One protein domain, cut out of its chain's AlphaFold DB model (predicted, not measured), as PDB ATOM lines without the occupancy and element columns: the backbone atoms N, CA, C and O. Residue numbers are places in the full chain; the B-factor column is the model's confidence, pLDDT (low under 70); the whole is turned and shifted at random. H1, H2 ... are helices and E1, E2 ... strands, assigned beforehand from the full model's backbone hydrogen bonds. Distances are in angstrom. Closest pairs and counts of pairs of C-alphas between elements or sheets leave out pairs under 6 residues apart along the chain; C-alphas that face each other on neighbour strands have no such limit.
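This is residues 39 to 124 of the 124 residues of the protein "MDMPI_N domain-containing protein" of Pedococcus bigeumensis (UniProt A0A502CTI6). Two long helices, H1 and H2, cross as a lopsided X, with a small two-stranded hairpin, E1 and E2, where H1 begins and a short helix, H3, folding back at the far end of H2. The printed part has 86 residues, with E1, E2, H1, H2 and H3 in that order along the chain, and the class is mostly helix. The two-stranded sheet, order E1 - E2, is antiparallel. The whole is loose, with a radius of gyration of the C-alphas of 15.2 A and spans of 46 by 34 by 25 A.

Begin with the hairpin of E1, residues 41 to 44, and E2, residues 49 to 52, antiparallel at 146 degrees. Look for N 42 and O 51, 2.8 A apart, within hydrogen-bond range. H1, residues 53 to 75, follows E2 directly; its residues 58 to 65 alone touch H2, residues 84 to 102, through residues 86 to 93 alone. The closest C-alphas there, Met 62 and Val 90, are 5.1 A apart, and the lines are about perpendicular at 87 degrees. Farther along, residues 95 to 99 alone of H2 touch H3, residues 104 to 112; the closest C-alphas, Val 99 and Val 107, are 6.2 A apart. H2 and H3 run opposite ways at a steep tilt of 51 degrees. H1 and H3 are apart. In H1, H2 and H3 every O i to N i+4 pair is within hydrogen-bond range.

Find C-alpha 41, where E1 begins, at (41.238, 16.032, -29.390). H1 runs 33.0 A from C-alpha 53 at (37.337, 17.323, -26.466). H2 spans 25.8 A; H3, 12.1 A long, ends at C-alpha 112, (36.697, 36.801, 0.165).

The farthest C-alphas, Pro 39 and Gln 115, are 46.2 A apart. The printed part has no cut, no link is long, and residues 113 to 124 hold no named element. No printed residue is under 70 in pLDDT.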
ATOM      1  N   PRO A  39      43.297  10.523 -31.747       93.19
ATOM      2  CA  PRO A  39      43.003  10.783 -30.336       93.19
ATOM      3  C   PRO A  39      41.789  11.711 -30.169       93.19
ATOM      4  O   PRO A  39      41.482  12.508 -31.058       93.19
ATOM      5  N   ASP A  40      41.125  11.651 -29.010       94.75
ATOM      6  CA  ASP A  40      39.955  12.490 -28.703       94.75
ATOM      7  C   ASP A  40      40.348  13.946 -28.393       94.75
ATOM      8  O   ASP A  40      40.388  14.406 -27.249       94.75
ATOM      9  N   THR A  41      40.736  14.660 -29.450       95.56
ATOM     10  CA  THR A  41      41.238  16.032 -29.390       95.56
ATOM     11  C   THR A  41      40.676  16.897 -30.510       95.56
ATOM     12  O   THR A  41      40.401  16.423 -31.613       95.56
ATOM     13  N   ILE A  42      40.561  18.195 -30.233       94.56
ATOM     14  CA  ILE A  42      40.122  19.226 -31.169       94.56
ATOM     15  C   ILE A  42      41.296  20.164 -31.440       94.56
ATOM     16  O   ILE A  42      41.831  20.786 -30.520       94.56
ATOM     17  N   PHE A  43      41.703  20.267 -32.706       94.12
ATOM     18  CA  PHE A  43      42.714  21.229 -33.139       94.12
ATOM     19  C   PHE A  43      42.098  22.623 -33.269       94.12
ATOM     20  O   PHE A  43      41.046  22.768 -33.888       94.12
ATOM     21  N   ILE A  44      42.766  23.644 -32.721       93.12
ATOM     22  CA  ILE A  44      42.316  25.041 -32.741       93.12
ATOM     23  C   ILE A  44      43.246  25.845 -33.668       93.12
ATOM     24  O   ILE A  44      44.305  26.311 -33.226       93.12
ATOM     25  N   PRO A  45      42.890  26.037 -34.957       87.81
ATOM     26  CA  PRO A  45      43.819  26.550 -35.966       87.81
ATOM     27  C   PRO A  45      44.393  27.931 -35.651       87.81
ATOM     28  O   PRO A  45      45.562  28.191 -35.919       87.81
ATOM     29  N   TRP A  46      43.590  28.814 -35.053       84.62
ATOM     30  CA  TRP A  46      44.008  30.181 -34.727       84.62
ATOM     31  C   TRP A  46      44.873  30.280 -33.467       84.62
ATOM     32  O   TRP A  46      45.463  31.330 -33.222       84.62
ATOM     33  N   GLN A  47      44.966  29.212 -32.671       88.62
ATOM     34  CA  GLN A  47      45.840  29.167 -31.498       88.62
ATOM     35  C   GLN A  47      47.065  28.267 -31.719       88.62
ATOM     36  O   GLN A  47      48.083  28.461 -31.060       88.62
ATOM     37  N   GLY A  48      47.005  27.334 -32.676       93.75
ATOM     38  CA  GLY A  48      48.132  26.485 -33.074       93.75
ATOM     39  C   GLY A  48      48.373  25.279 -32.162       93.75
ATOM     40  O   GLY A  48      49.450  24.691 -32.205       93.75
ATOM     41  N   TRP A  49      47.393  24.905 -31.339       94.00
ATOM     42  CA  TRP A  49      47.447  23.745 -30.447       94.00
ATOM     43  C   TRP A  49      46.103  23.013 -30.405       94.00
ATOM     44  O   TRP A  49      45.091  23.509 -30.907       94.00
ATOM     45  N   SER A  50      46.123  21.808 -29.838       96.06
ATOM     46  CA  SER A  50      44.936  20.978 -29.645       96.06
ATOM     47  C   SER A  50      44.552  20.906 -28.173       96.06
ATOM     48  O   SER A  50      45.420  20.907 -27.297       96.06
ATOM     49  N   LEU A  51      43.254  20.787 -27.921       96.56
ATOM     50  CA  LEU A  51      42.680  20.448 -26.623       96.56
ATOM     51  C   LEU A  51      42.102  19.044 -26.645       96.56
ATOM     52  O   LEU A  51      41.750  18.545 -27.711       96.56
ATOM     53  N   THR A  52      41.950  18.430 -25.472       95.94
ATOM     54  CA  THR A  52      41.001  17.318 -25.342       95.94
ATOM     55  C   THR A  52      39.601  17.818 -25.701       95.94
ATOM     56  O   THR A  52      39.301  19.009 -25.552       95.94
ATOM     57  N   THR A  53      38.729  16.938 -26.185       94.31
ATOM     58  CA  THR A  53      37.337  17.323 -26.466       94.31
ATOM     59  C   THR A  53      36.657  17.893 -25.215       94.31
ATOM     60  O   THR A  53      35.969  18.907 -25.303       94.31
ATOM     61  N   GLU A  54      36.925  17.328 -24.034       93.69
ATOM     62  CA  GLU A  54      36.419  17.822 -22.746       93.69
ATOM     63  C   GLU A  54      36.870  19.260 -22.434       93.69
ATOM     64  O   GLU A  54      36.044  20.128 -22.129       93.69
ATOM     65  N   ASP A  55      38.167  19.549 -22.564       95.38
ATOM     66  CA  ASP A  55      38.693  20.897 -22.335       95.38
ATOM     67  C   ASP A  55      38.118  21.885 -23.357       95.38
ATOM     68  O   ASP A  55      37.729  23.001 -23.001       95.38
ATOM     69  N   PHE A  56      38.015  21.476 -24.626       94.94
ATOM     70  CA  PHE A  56      37.423  22.301 -25.674       94.94
ATOM     71  C   PHE A  56      35.967  22.655 -25.348       94.94
ATOM     72  O   PHE A  56      35.604  23.834 -25.373       94.94
ATOM     73  N   LEU A  57      35.147  21.670 -24.968       94.38
ATOM     74  CA  LEU A  57      33.755  21.889 -24.568       94.38
ATOM     75  C   LEU A  57      33.646  22.771 -23.322       94.38
ATOM     76  O   LEU A  57      32.755  23.616 -23.256       94.38
ATOM     77  N   THR A  58      34.584  22.666 -22.382       96.81
ATOM     78  CA  THR A  58      34.643  23.565 -21.220       96.81
ATOM     79  C   THR A  58      34.853  25.021 -21.636       96.81
ATOM     80  O   THR A  58      34.211  25.915 -21.079       96.81
ATOM     81  N   THR A  59      35.664  25.286 -22.670       95.44
ATOM     82  CA  THR A  59      35.772  26.650 -23.225       95.44
ATOM     83  C   THR A  59      34.472  27.122 -23.873       95.44
ATOM     84  O   THR A  59      34.104  28.278 -23.688       95.44
ATOM     85  N   ARG A  60      33.750  26.243 -24.590       94.31
ATOM     86  CA  ARG A  60      32.464  26.588 -25.223       94.31
ATOM     87  C   ARG A  60      31.391  26.889 -24.176       94.31
ATOM     88  O   ARG A  60      30.663  27.862 -24.322       94.31
ATOM     89  N   MET A  61      31.331  26.104 -23.096       96.19
ATOM     90  CA  MET A  61      30.444  26.377 -21.960       96.19
ATOM     91  C   MET A  61      30.732  27.748 -21.343       96.19
ATOM     92  O   MET A  61      29.801  28.495 -21.062       96.19
ATOM     93  N   MET A  62      32.010  28.093 -21.157       97.31
ATOM     94  CA  MET A  62      32.398  29.398 -20.619       97.31
ATOM     95  C   MET A  62      31.949  30.544 -21.523       97.31
ATOM     96  O   MET A  62      31.349  31.488 -21.020       97.31
ATOM     97  N   GLU A  63      32.169  30.442 -22.834       94.81
ATOM     98  CA  GLU A  63      31.719  31.468 -23.779       94.81
ATOM     99  C   GLU A  63      30.197  31.627 -23.777       94.81
ATOM    100  O   GLU A  63      29.712  32.749 -23.701       94.81
ATOM    101  N   LEU A  64      29.437  30.527 -23.786       93.75
ATOM    102  CA  LEU A  64      27.972  30.583 -23.745       93.75
ATOM    103  C   LEU A  64      27.444  31.237 -22.463       93.75
ATOM    104  O   LEU A  64      26.495  32.015 -22.528       93.75
ATOM    105  N   VAL A  65      28.042  30.937 -21.307       96.31
ATOM    106  CA  VAL A  65      27.638  31.529 -20.021       96.31
ATOM    107  C   VAL A  65      27.977  33.019 -19.970       96.31
ATOM    108  O   VAL A  65      27.126  33.819 -19.594       96.31
ATOM    109  N   VAL A  66      29.197  33.403 -20.360       94.44
ATOM    110  CA  VAL A  66      29.641  34.806 -20.325       94.44
ATOM    111  C   VAL A  66      28.863  35.643 -21.338       94.44
ATOM    112  O   VAL A  66      28.318  36.679 -20.977       94.44
ATOM    113  N   HIS A  67      28.731  35.178 -22.579       92.88
ATOM    114  CA  HIS A  67      28.003  35.921 -23.605       92.88
ATOM    115  C   HIS A  67      26.490  35.927 -23.379       92.88
ATOM    116  O   HIS A  67      25.830  36.893 -23.751       92.88
ATOM    117  N   GLY A  68      25.934  34.892 -22.742       93.69
ATOM    118  CA  GLY A  68      24.543  34.898 -22.295       93.69
ATOM    119  C   GLY A  68      24.269  35.997 -21.265       93.69
ATOM    120  O   GLY A  68      23.272  36.710 -21.388       93.69
ATOM    121  N   ASP A  69      25.172  36.172 -20.295       95.12
ATOM    122  CA  ASP A  69      25.122  37.268 -19.318       95.12
ATOM    123  C   ASP A  69      25.302  38.638 -19.986       95.12
ATOM    124  O   ASP A  69      24.466  39.520 -19.796       95.12
ATOM    125  N   ASP A  70      26.321  38.790 -20.842       93.88
ATOM    126  CA  ASP A  70      26.573  40.030 -21.589       93.88
ATOM    127  C   ASP A  70      25.342  40.448 -22.410       93.88
ATOM    128  O   ASP A  70      24.930  41.614 -22.393       93.88
ATOM    129  N   LEU A  71      24.724  39.490 -23.111       91.81
ATOM    130  CA  LEU A  71      23.535  39.730 -23.918       91.81
ATOM    131  C   LEU A  71      22.358  40.152 -23.039       91.81
ATOM    132  O   LEU A  71      21.774  41.203 -23.300       91.81
ATOM    133  N   ALA A  72      22.033  39.393 -21.987       95.19
ATOM    134  CA  ALA A  72      20.928  39.711 -21.082       95.19
ATOM    135  C   ALA A  72      21.103  41.095 -20.436       95.19
ATOM    136  O   ALA A  72      20.189  41.924 -20.486       95.19
ATOM    137  N   ALA A  73      22.303  41.390 -19.931       96.44
ATOM    138  CA  ALA A  73      22.642  42.680 -19.342       96.44
ATOM    139  C   ALA A  73      22.504  43.835 -20.347       96.44
ATOM    140  O   ALA A  73      22.006  44.904 -19.988       96.44
ATOM    141  N   SER A  74      22.890  43.626 -21.612       93.94
ATOM    142  CA  SER A  74      22.823  44.659 -22.656       93.94
ATOM    143  C   SER A  74      21.396  45.105 -22.997       93.94
ATOM    144  O   SER A  74      21.192  46.255 -23.392       93.94
ATOM    145  N   VAL A  75      20.408  44.225 -22.807       94.25
ATOM    146  CA  VAL A  75      18.986  44.499 -23.078       94.25
ATOM    147  C   VAL A  75      18.135  44.613 -21.809       94.25
ATOM    148  O   VAL A  75      16.917  44.760 -21.897       94.25
ATOM    149  N   GLY A  76      18.758  44.587 -20.625       96.25
ATOM    150  CA  GLY A  76      18.072  44.736 -19.338       96.25
ATOM    151  C   GLY A  76      17.183  43.549 -18.956       96.25
ATOM    152  O   GLY A  76      16.172  43.741 -18.278       96.25
ATOM    153  N   LEU A  77      17.535  42.344 -19.405       96.38
ATOM    154  CA  LEU A  77      16.869  41.094 -19.041       96.38
ATOM    155  C   LEU A  77      17.620  40.377 -17.911       96.38
ATOM    156  O   LEU A  77      18.789  40.646 -17.645       96.38
ATOM    157  N   GLU A  78      16.929  39.456 -17.243       95.50
ATOM    158  CA  GLU A  78      17.549  38.568 -16.259       95.50
ATOM    159  C   GLU A  78      18.441  37.534 -16.960       95.50
ATOM    160  O   GLU A  78      18.033  36.921 -17.950       95.50
ATOM    161  N   THR A  79      19.656  37.340 -16.440       92.62
ATOM    162  CA  THR A  79      20.601  36.351 -16.965       92.62
ATOM    163  C   THR A  79      20.036  34.934 -16.814       92.62
ATOM    164  O   THR A  79      19.582  34.572 -15.723       92.62
ATOM    165  N   PRO A  80      20.088  34.095 -17.865       90.00
ATOM    166  CA  PRO A  80      19.662  32.704 -17.776       90.00
ATOM    167  C   PRO A  80      20.419  31.925 -16.693       90.00
ATOM    168  O   PRO A  80      21.633  32.048 -16.540       90.00
ATOM    169  N   SER A  81      19.708  31.062 -15.967       92.56
ATOM    170  CA  SER A  81      20.338  30.094 -15.069       92.56
ATOM    171  C   SER A  81      20.808  28.859 -15.839       92.56
ATOM    172  O   SER A  81      20.078  28.345 -16.688       92.56
ATOM    173  N   TYR A  82      21.964  28.316 -15.465       94.31
ATOM    174  CA  TYR A  82      22.508  27.069 -16.010       94.31
ATOM    175  C   TYR A  82      22.599  26.001 -14.918       94.31
ATOM    176  O   TYR A  82      22.507  26.303 -13.730       94.31
ATOM    177  N   SER A  83      22.783  24.738 -15.311       96.31
ATOM    178  CA  SER A  83      22.946  23.646 -14.349       96.31
ATOM    179  C   SER A  83      24.225  23.800 -13.516       96.31
ATOM    180  O   SER A  83      25.231  24.338 -13.989       96.31
ATOM    181  N   ASP A  84      24.223  23.256 -12.296       96.69
ATOM    182  CA  ASP A  84      25.372  23.311 -11.378       96.69
ATOM    183  C   ASP A  84      26.662  22.760 -12.008       96.69
ATOM    184  O   ASP A  84      27.753  23.285 -11.781       96.69
ATOM    185  N   HIS A  85      26.545  21.721 -12.840       95.69
ATOM    186  CA  HIS A  85      27.677  21.154 -13.572       95.69
ATOM    187  C   HIS A  85      28.300  22.169 -14.543       95.69
ATOM    188  O   HIS A  85      29.517  22.325 -14.578       95.69
ATOM    189  N   VAL A  86      27.478  22.896 -15.305       95.94
ATOM    190  CA  VAL A  86      27.963  23.937 -16.223       95.94
ATOM    191  C   VAL A  86      28.631  25.062 -15.436       95.94
ATOM    192  O   VAL A  86      29.774  25.417 -15.721       95.94
ATOM    193  N   ILE A  87      27.963  25.583 -14.402       96.69
ATOM    194  CA  ILE A  87      28.487  26.703 -13.608       96.69
ATOM    195  C   ILE A  87      29.795  26.329 -12.910       96.69
ATOM    196  O   ILE A  87      30.751  27.101 -12.954       96.69
ATOM    197  N   SER A  88      29.878  25.148 -12.295       97.12
ATOM    198  CA  SER A  88      31.098  24.703 -11.610       97.12
ATOM    199  C   SER A  88      32.287  24.544 -12.563       97.12
ATOM    200  O   SER A  88      33.381  25.010 -12.234       97.12
ATOM    201  N   SER A  89      32.076  23.992 -13.762       97.38
ATOM    202  CA  SER A  89      33.107  23.892 -14.804       97.38
ATOM    203  C   SER A  89      33.592  25.269 -15.266       97.38
ATOM    204  O   SER A  89      34.799  25.518 -15.329       97.38
ATOM    205  N   VAL A  90      32.672  26.206 -15.514       97.44
ATOM    206  CA  VAL A  90      33.009  27.573 -15.945       97.44
ATOM    207  C   VAL A  90      33.734  28.349 -14.843       97.44
ATOM    208  O   VAL A  90      34.778  28.952 -15.096       97.44
ATOM    209  N   VAL A  91      33.248  28.296 -13.600       96.75
ATOM    210  CA  VAL A  91      33.901  28.939 -12.446       96.75
ATOM    211  C   VAL A  91      35.291  28.352 -12.210       96.75
ATOM    212  O   VAL A  91      36.234  29.105 -11.940       96.75
ATOM    213  N   GLY A  92      35.447  27.031 -12.340       97.56
ATOM    214  CA  GLY A  92      36.737  26.351 -12.254       97.56
ATOM    215  C   GLY A  92      37.726  26.863 -13.299       97.56
ATOM    216  O   GLY A  92      38.844  27.255 -12.945       97.56
ATOM    217  N   LEU A  93      37.297  26.952 -14.562       97.69
ATOM    218  CA  LEU A  93      38.105  27.495 -15.655       97.69
ATOM    219  C   LEU A  93      38.514  28.953 -15.390       97.69
ATOM    220  O   LEU A  93      39.710  29.260 -15.380       97.69
ATOM    221  N   LEU A  94      37.554  29.845 -15.128       97.50
ATOM    222  CA  LEU A  94      37.816  31.276 -14.911       97.50
ATOM    223  C   LEU A  94      38.736  31.508 -13.708       97.50
ATOM    224  O   LEU A  94      39.676  32.303 -13.780       97.50
ATOM    225  N   THR A  95      38.525  30.767 -12.618       97.00
ATOM    226  CA  THR A  95      39.384  30.837 -11.430       97.00
ATOM    227  C   THR A  95      40.790  30.332 -11.741       97.00
ATOM    228  O   THR A  95      41.765  30.969 -11.347       97.00
ATOM    229  N   GLY A  96      40.928  29.231 -12.485       97.25
ATOM    230  CA  GLY A  96      42.225  28.700 -12.907       97.25
ATOM    231  C   GLY A  96      43.025  29.693 -13.755       97.25
ATOM    232  O   GLY A  96      44.217  29.907 -13.509       97.25
ATOM    233  N   VAL A  97      42.364  30.360 -14.706       96.75
ATOM    234  CA  VAL A  97      42.966  31.428 -15.523       96.75
ATOM    235  C   VAL A  97      43.359  32.623 -14.650       96.75
ATOM    236  O   VAL A  97      44.505  33.077 -14.706       96.75
ATOM    237  N   ALA A  98      42.460  33.091 -13.782       96.94
ATOM    238  CA  ALA A  98      42.733  34.206 -12.879       96.94
ATOM    239  C   ALA A  98      43.897  33.906 -11.921       96.94
ATOM    240  O   ALA A  98      44.730  34.775 -11.670       96.94
ATOM    241  N   VAL A  99      44.015  32.670 -11.424       97.81
ATOM    242  CA  VAL A  99      45.141  32.233 -10.586       97.81
ATOM    243  C   VAL A  99      46.450  32.267 -11.364       97.81
ATOM    244  O   VAL A  99      47.444  32.756 -10.830       97.81
ATOM    245  N   ARG A 100      46.476  31.790 -12.616       96.75
ATOM    246  CA  ARG A 100      47.678  31.877 -13.462       96.75
ATOM    247  C   ARG A 100      48.103  33.320 -13.717       96.75
ATOM    248  O   ARG A 100      49.298  33.592 -13.750       96.75
ATOM    249  N   ARG A 101      47.144  34.232 -13.881       95.75
ATOM    250  CA  ARG A 101      47.411  35.638 -14.204       95.75
ATOM    251  C   ARG A 101      47.789  36.487 -12.991       95.75
ATOM    252  O   ARG A 101      48.703  37.297 -13.077       95.75
ATOM    253  N   HIS A 102      47.082  36.314 -11.875       95.75
ATOM    254  CA  HIS A 102      47.153  37.210 -10.711       95.75
ATOM    255  C   HIS A 102      47.749  36.550  -9.461       95.75
ATOM    256  O   HIS A 102      48.088  37.236  -8.498       95.75
ATOM    257  N   GLY A 103      47.882  35.224  -9.454       96.44
ATOM    258  CA  GLY A 103      48.322  34.443  -8.302       96.44
ATOM    259  C   GLY A 103      47.195  34.116  -7.314       96.44
ATOM    260  O   GLY A 103      46.231  34.863  -7.139       96.44
ATOM    261  N   GLN A 104      47.344  32.990  -6.610       97.12
ATOM    262  CA  GLN A 104      46.320  32.440  -5.706       97.12
ATOM    263  C   GLN A 104      45.870  33.434  -4.628       97.12
ATOM    264  O   GLN A 104      44.676  33.627  -4.412       97.12
ATOM    265  N   THR A 105      46.818  34.111  -3.974       97.31
ATOM    266  CA  THR A 105      46.522  35.068  -2.897       97.31
ATOM    267  C   THR A 105      45.669  36.237  -3.382       97.31
ATOM    268  O   THR A 105      44.791  36.693  -2.649       97.31
ATOM    269  N   ALA A 106      45.913  36.731  -4.599       96.44
ATOM    270  CA  ALA A 106      45.145  37.832  -5.164       96.44
ATOM    271  C   ALA A 106      43.700  37.397  -5.444       96.44
ATOM    272  O   ALA A 106      42.777  38.097  -5.037       96.44
ATOM    273  N   VAL A 107      43.509  36.206  -6.022       96.94
ATOM    274  CA  VAL A 107      42.182  35.625  -6.292       96.94
ATOM    275  C   VAL A 107      41.404  35.365  -5.000       96.94
ATOM    276  O   VAL A 107      40.273  35.828  -4.865       96.94
ATOM    277  N   ILE A 108      42.017  34.716  -4.002       96.81
ATOM    278  CA  ILE A 108      41.372  34.462  -2.701       96.81
ATOM    279  C   ILE A 108      40.944  35.777  -2.045       96.81
ATOM    280  O   ILE A 108      39.839  35.872  -1.508       96.81
ATOM    281  N   ARG A 109      41.792  36.811  -2.083       97.00
ATOM    282  CA  ARG A 109      41.436  38.133  -1.548       97.00
ATOM    283  C   ARG A 109      40.314  38.779  -2.356       97.00
ATOM    284  O   ARG A 109      39.389  39.283  -1.736       97.00
ATOM    285  N   GLY A 110      40.357  38.704  -3.684       95.56
ATOM    286  CA  GLY A 110      39.297  39.200  -4.564       95.56
ATOM    287  C   GLY A 110      37.930  38.595  -4.246       95.56
ATOM    288  O   GLY A 110      36.961  39.333  -4.147       95.56
ATOM    289  N   LEU A 111      37.860  37.286  -3.990       94.62
ATOM    290  CA  LEU A 111      36.599  36.594  -3.696       94.62
ATOM    291  C   LEU A 111      36.132  36.744  -2.237       94.62
ATOM    292  O   LEU A 111      34.935  36.771  -1.972       94.62
ATOM    293  N   SER A 112      37.051  36.829  -1.268       95.75
ATOM    294  CA  SER A 112      36.697  36.801   0.165       95.75
ATOM    295  C   SER A 112      36.698  38.166   0.860       95.75
ATOM    296  O   SER A 112      35.922  38.389   1.796       95.75
ATOM    297  N   ARG A 113      37.613  39.065   0.475       95.12
ATOM    298  CA  ARG A 113      37.864  40.387   1.082       95.12
ATOM    299  C   ARG A 113      38.416  41.350   0.012       95.12
ATOM    300  O   ARG A 113      39.606  41.685   0.082       95.12
ATOM    301  N   PRO A 114      37.592  41.805  -0.955       91.19
ATOM    302  CA  PRO A 114      38.057  42.567  -2.120       91.19
ATOM    303  C   PRO A 114      38.896  43.803  -1.771       91.19
ATOM    304  O   PRO A 114      39.835  44.135  -2.481       91.19
ATOM    305  N   GLN A 115      38.643  44.435  -0.620       94.44
ATOM    306  CA  GLN A 115      39.394  45.603  -0.136       94.44
ATOM    307  C   GLN A 115      40.875  45.299   0.163       94.44
ATOM    308  O   GLN A 115      41.667  46.217   0.349       94.44
ATOM    309  N   ARG A 116      41.254  44.017   0.262       94.31
ATOM    310  CA  ARG A 116      42.641  43.552   0.449       94.31
ATOM    311  C   ARG A 116      43.283  43.074  -0.853       94.31
ATOM    312  O   ARG A 116      44.471  42.730  -0.839       94.31
ATOM    313  N   ALA A 117      42.515  42.959  -1.936       92.56
ATOM    314  CA  ALA A 117      43.044  42.548  -3.225       92.56
ATOM    315  C   ALA A 117      43.984  43.642  -3.760       92.56
ATOM    316  O   ALA A 117      43.700  44.827  -3.594       92.56
ATOM    317  N   PRO A 118      45.122  43.272  -4.371       89.25
ATOM    318  CA  PRO A 118      46.076  44.254  -4.888       89.25
ATOM    319  C   PRO A 118      45.535  45.025  -6.105       89.25
ATOM    320  O   PRO A 118      46.042  46.095  -6.420       89.25
ATOM    321  N   ALA A 119      44.530  44.469  -6.786       90.69
ATOM    322  CA  ALA A 119      43.862  45.031  -7.950       90.69
ATOM    323  C   ALA A 119      42.485  44.367  -8.129       90.69
ATOM    324  O   ALA A 119      42.146  43.422  -7.408       90.69
ATOM    325  N   SER A 120      41.720  44.835  -9.121       91.00
ATOM    326  CA  SER A 120      40.566  44.087  -9.625       91.00
ATOM    327  C   SER A 120      41.023  42.743 -10.197       91.00
ATOM    328  O   SER A 120      42.040  42.675 -10.889       91.00
ATOM    329  N   ILE A 121      40.281  41.679  -9.894       92.25
ATOM    330  CA  ILE A 121      40.588  40.324 -10.346       92.25
ATOM    331  C   ILE A 121      39.640  39.977 -11.487       92.25
ATOM    332  O   ILE A 121      38.433  39.901 -11.292       92.25
ATOM    333  N   SER A 122      40.215  39.751 -12.663       89.44
ATOM    334  CA  SER A 122      39.515  39.325 -13.874       89.44
ATOM    335  C   SER A 122      40.242  38.133 -14.489       89.44
ATOM    336  O   SER A 122      41.475  38.082 -14.468       89.44
ATOM    337  N   ALA A 123      39.492  37.176 -15.036       87.50
ATOM    338  CA  ALA A 123      40.063  36.111 -15.861       87.50
ATOM    339  C   ALA A 123      40.525  36.630 -17.240       87.50
ATOM    340  O   ALA A 123      41.428  36.045 -17.836       87.50
ATOM    341  N   PHE A 124      39.956  37.750 -17.698       84.31
ATOM    342  CA  PHE A 124      40.239  38.424 -18.969       84.31
ATOM    343  C   PHE A 124      41.157  39.641 -18.784       84.31
ATOM    344  O   PHE A 124      41.013  40.345 -17.754       84.31
TER     345      PHE A 124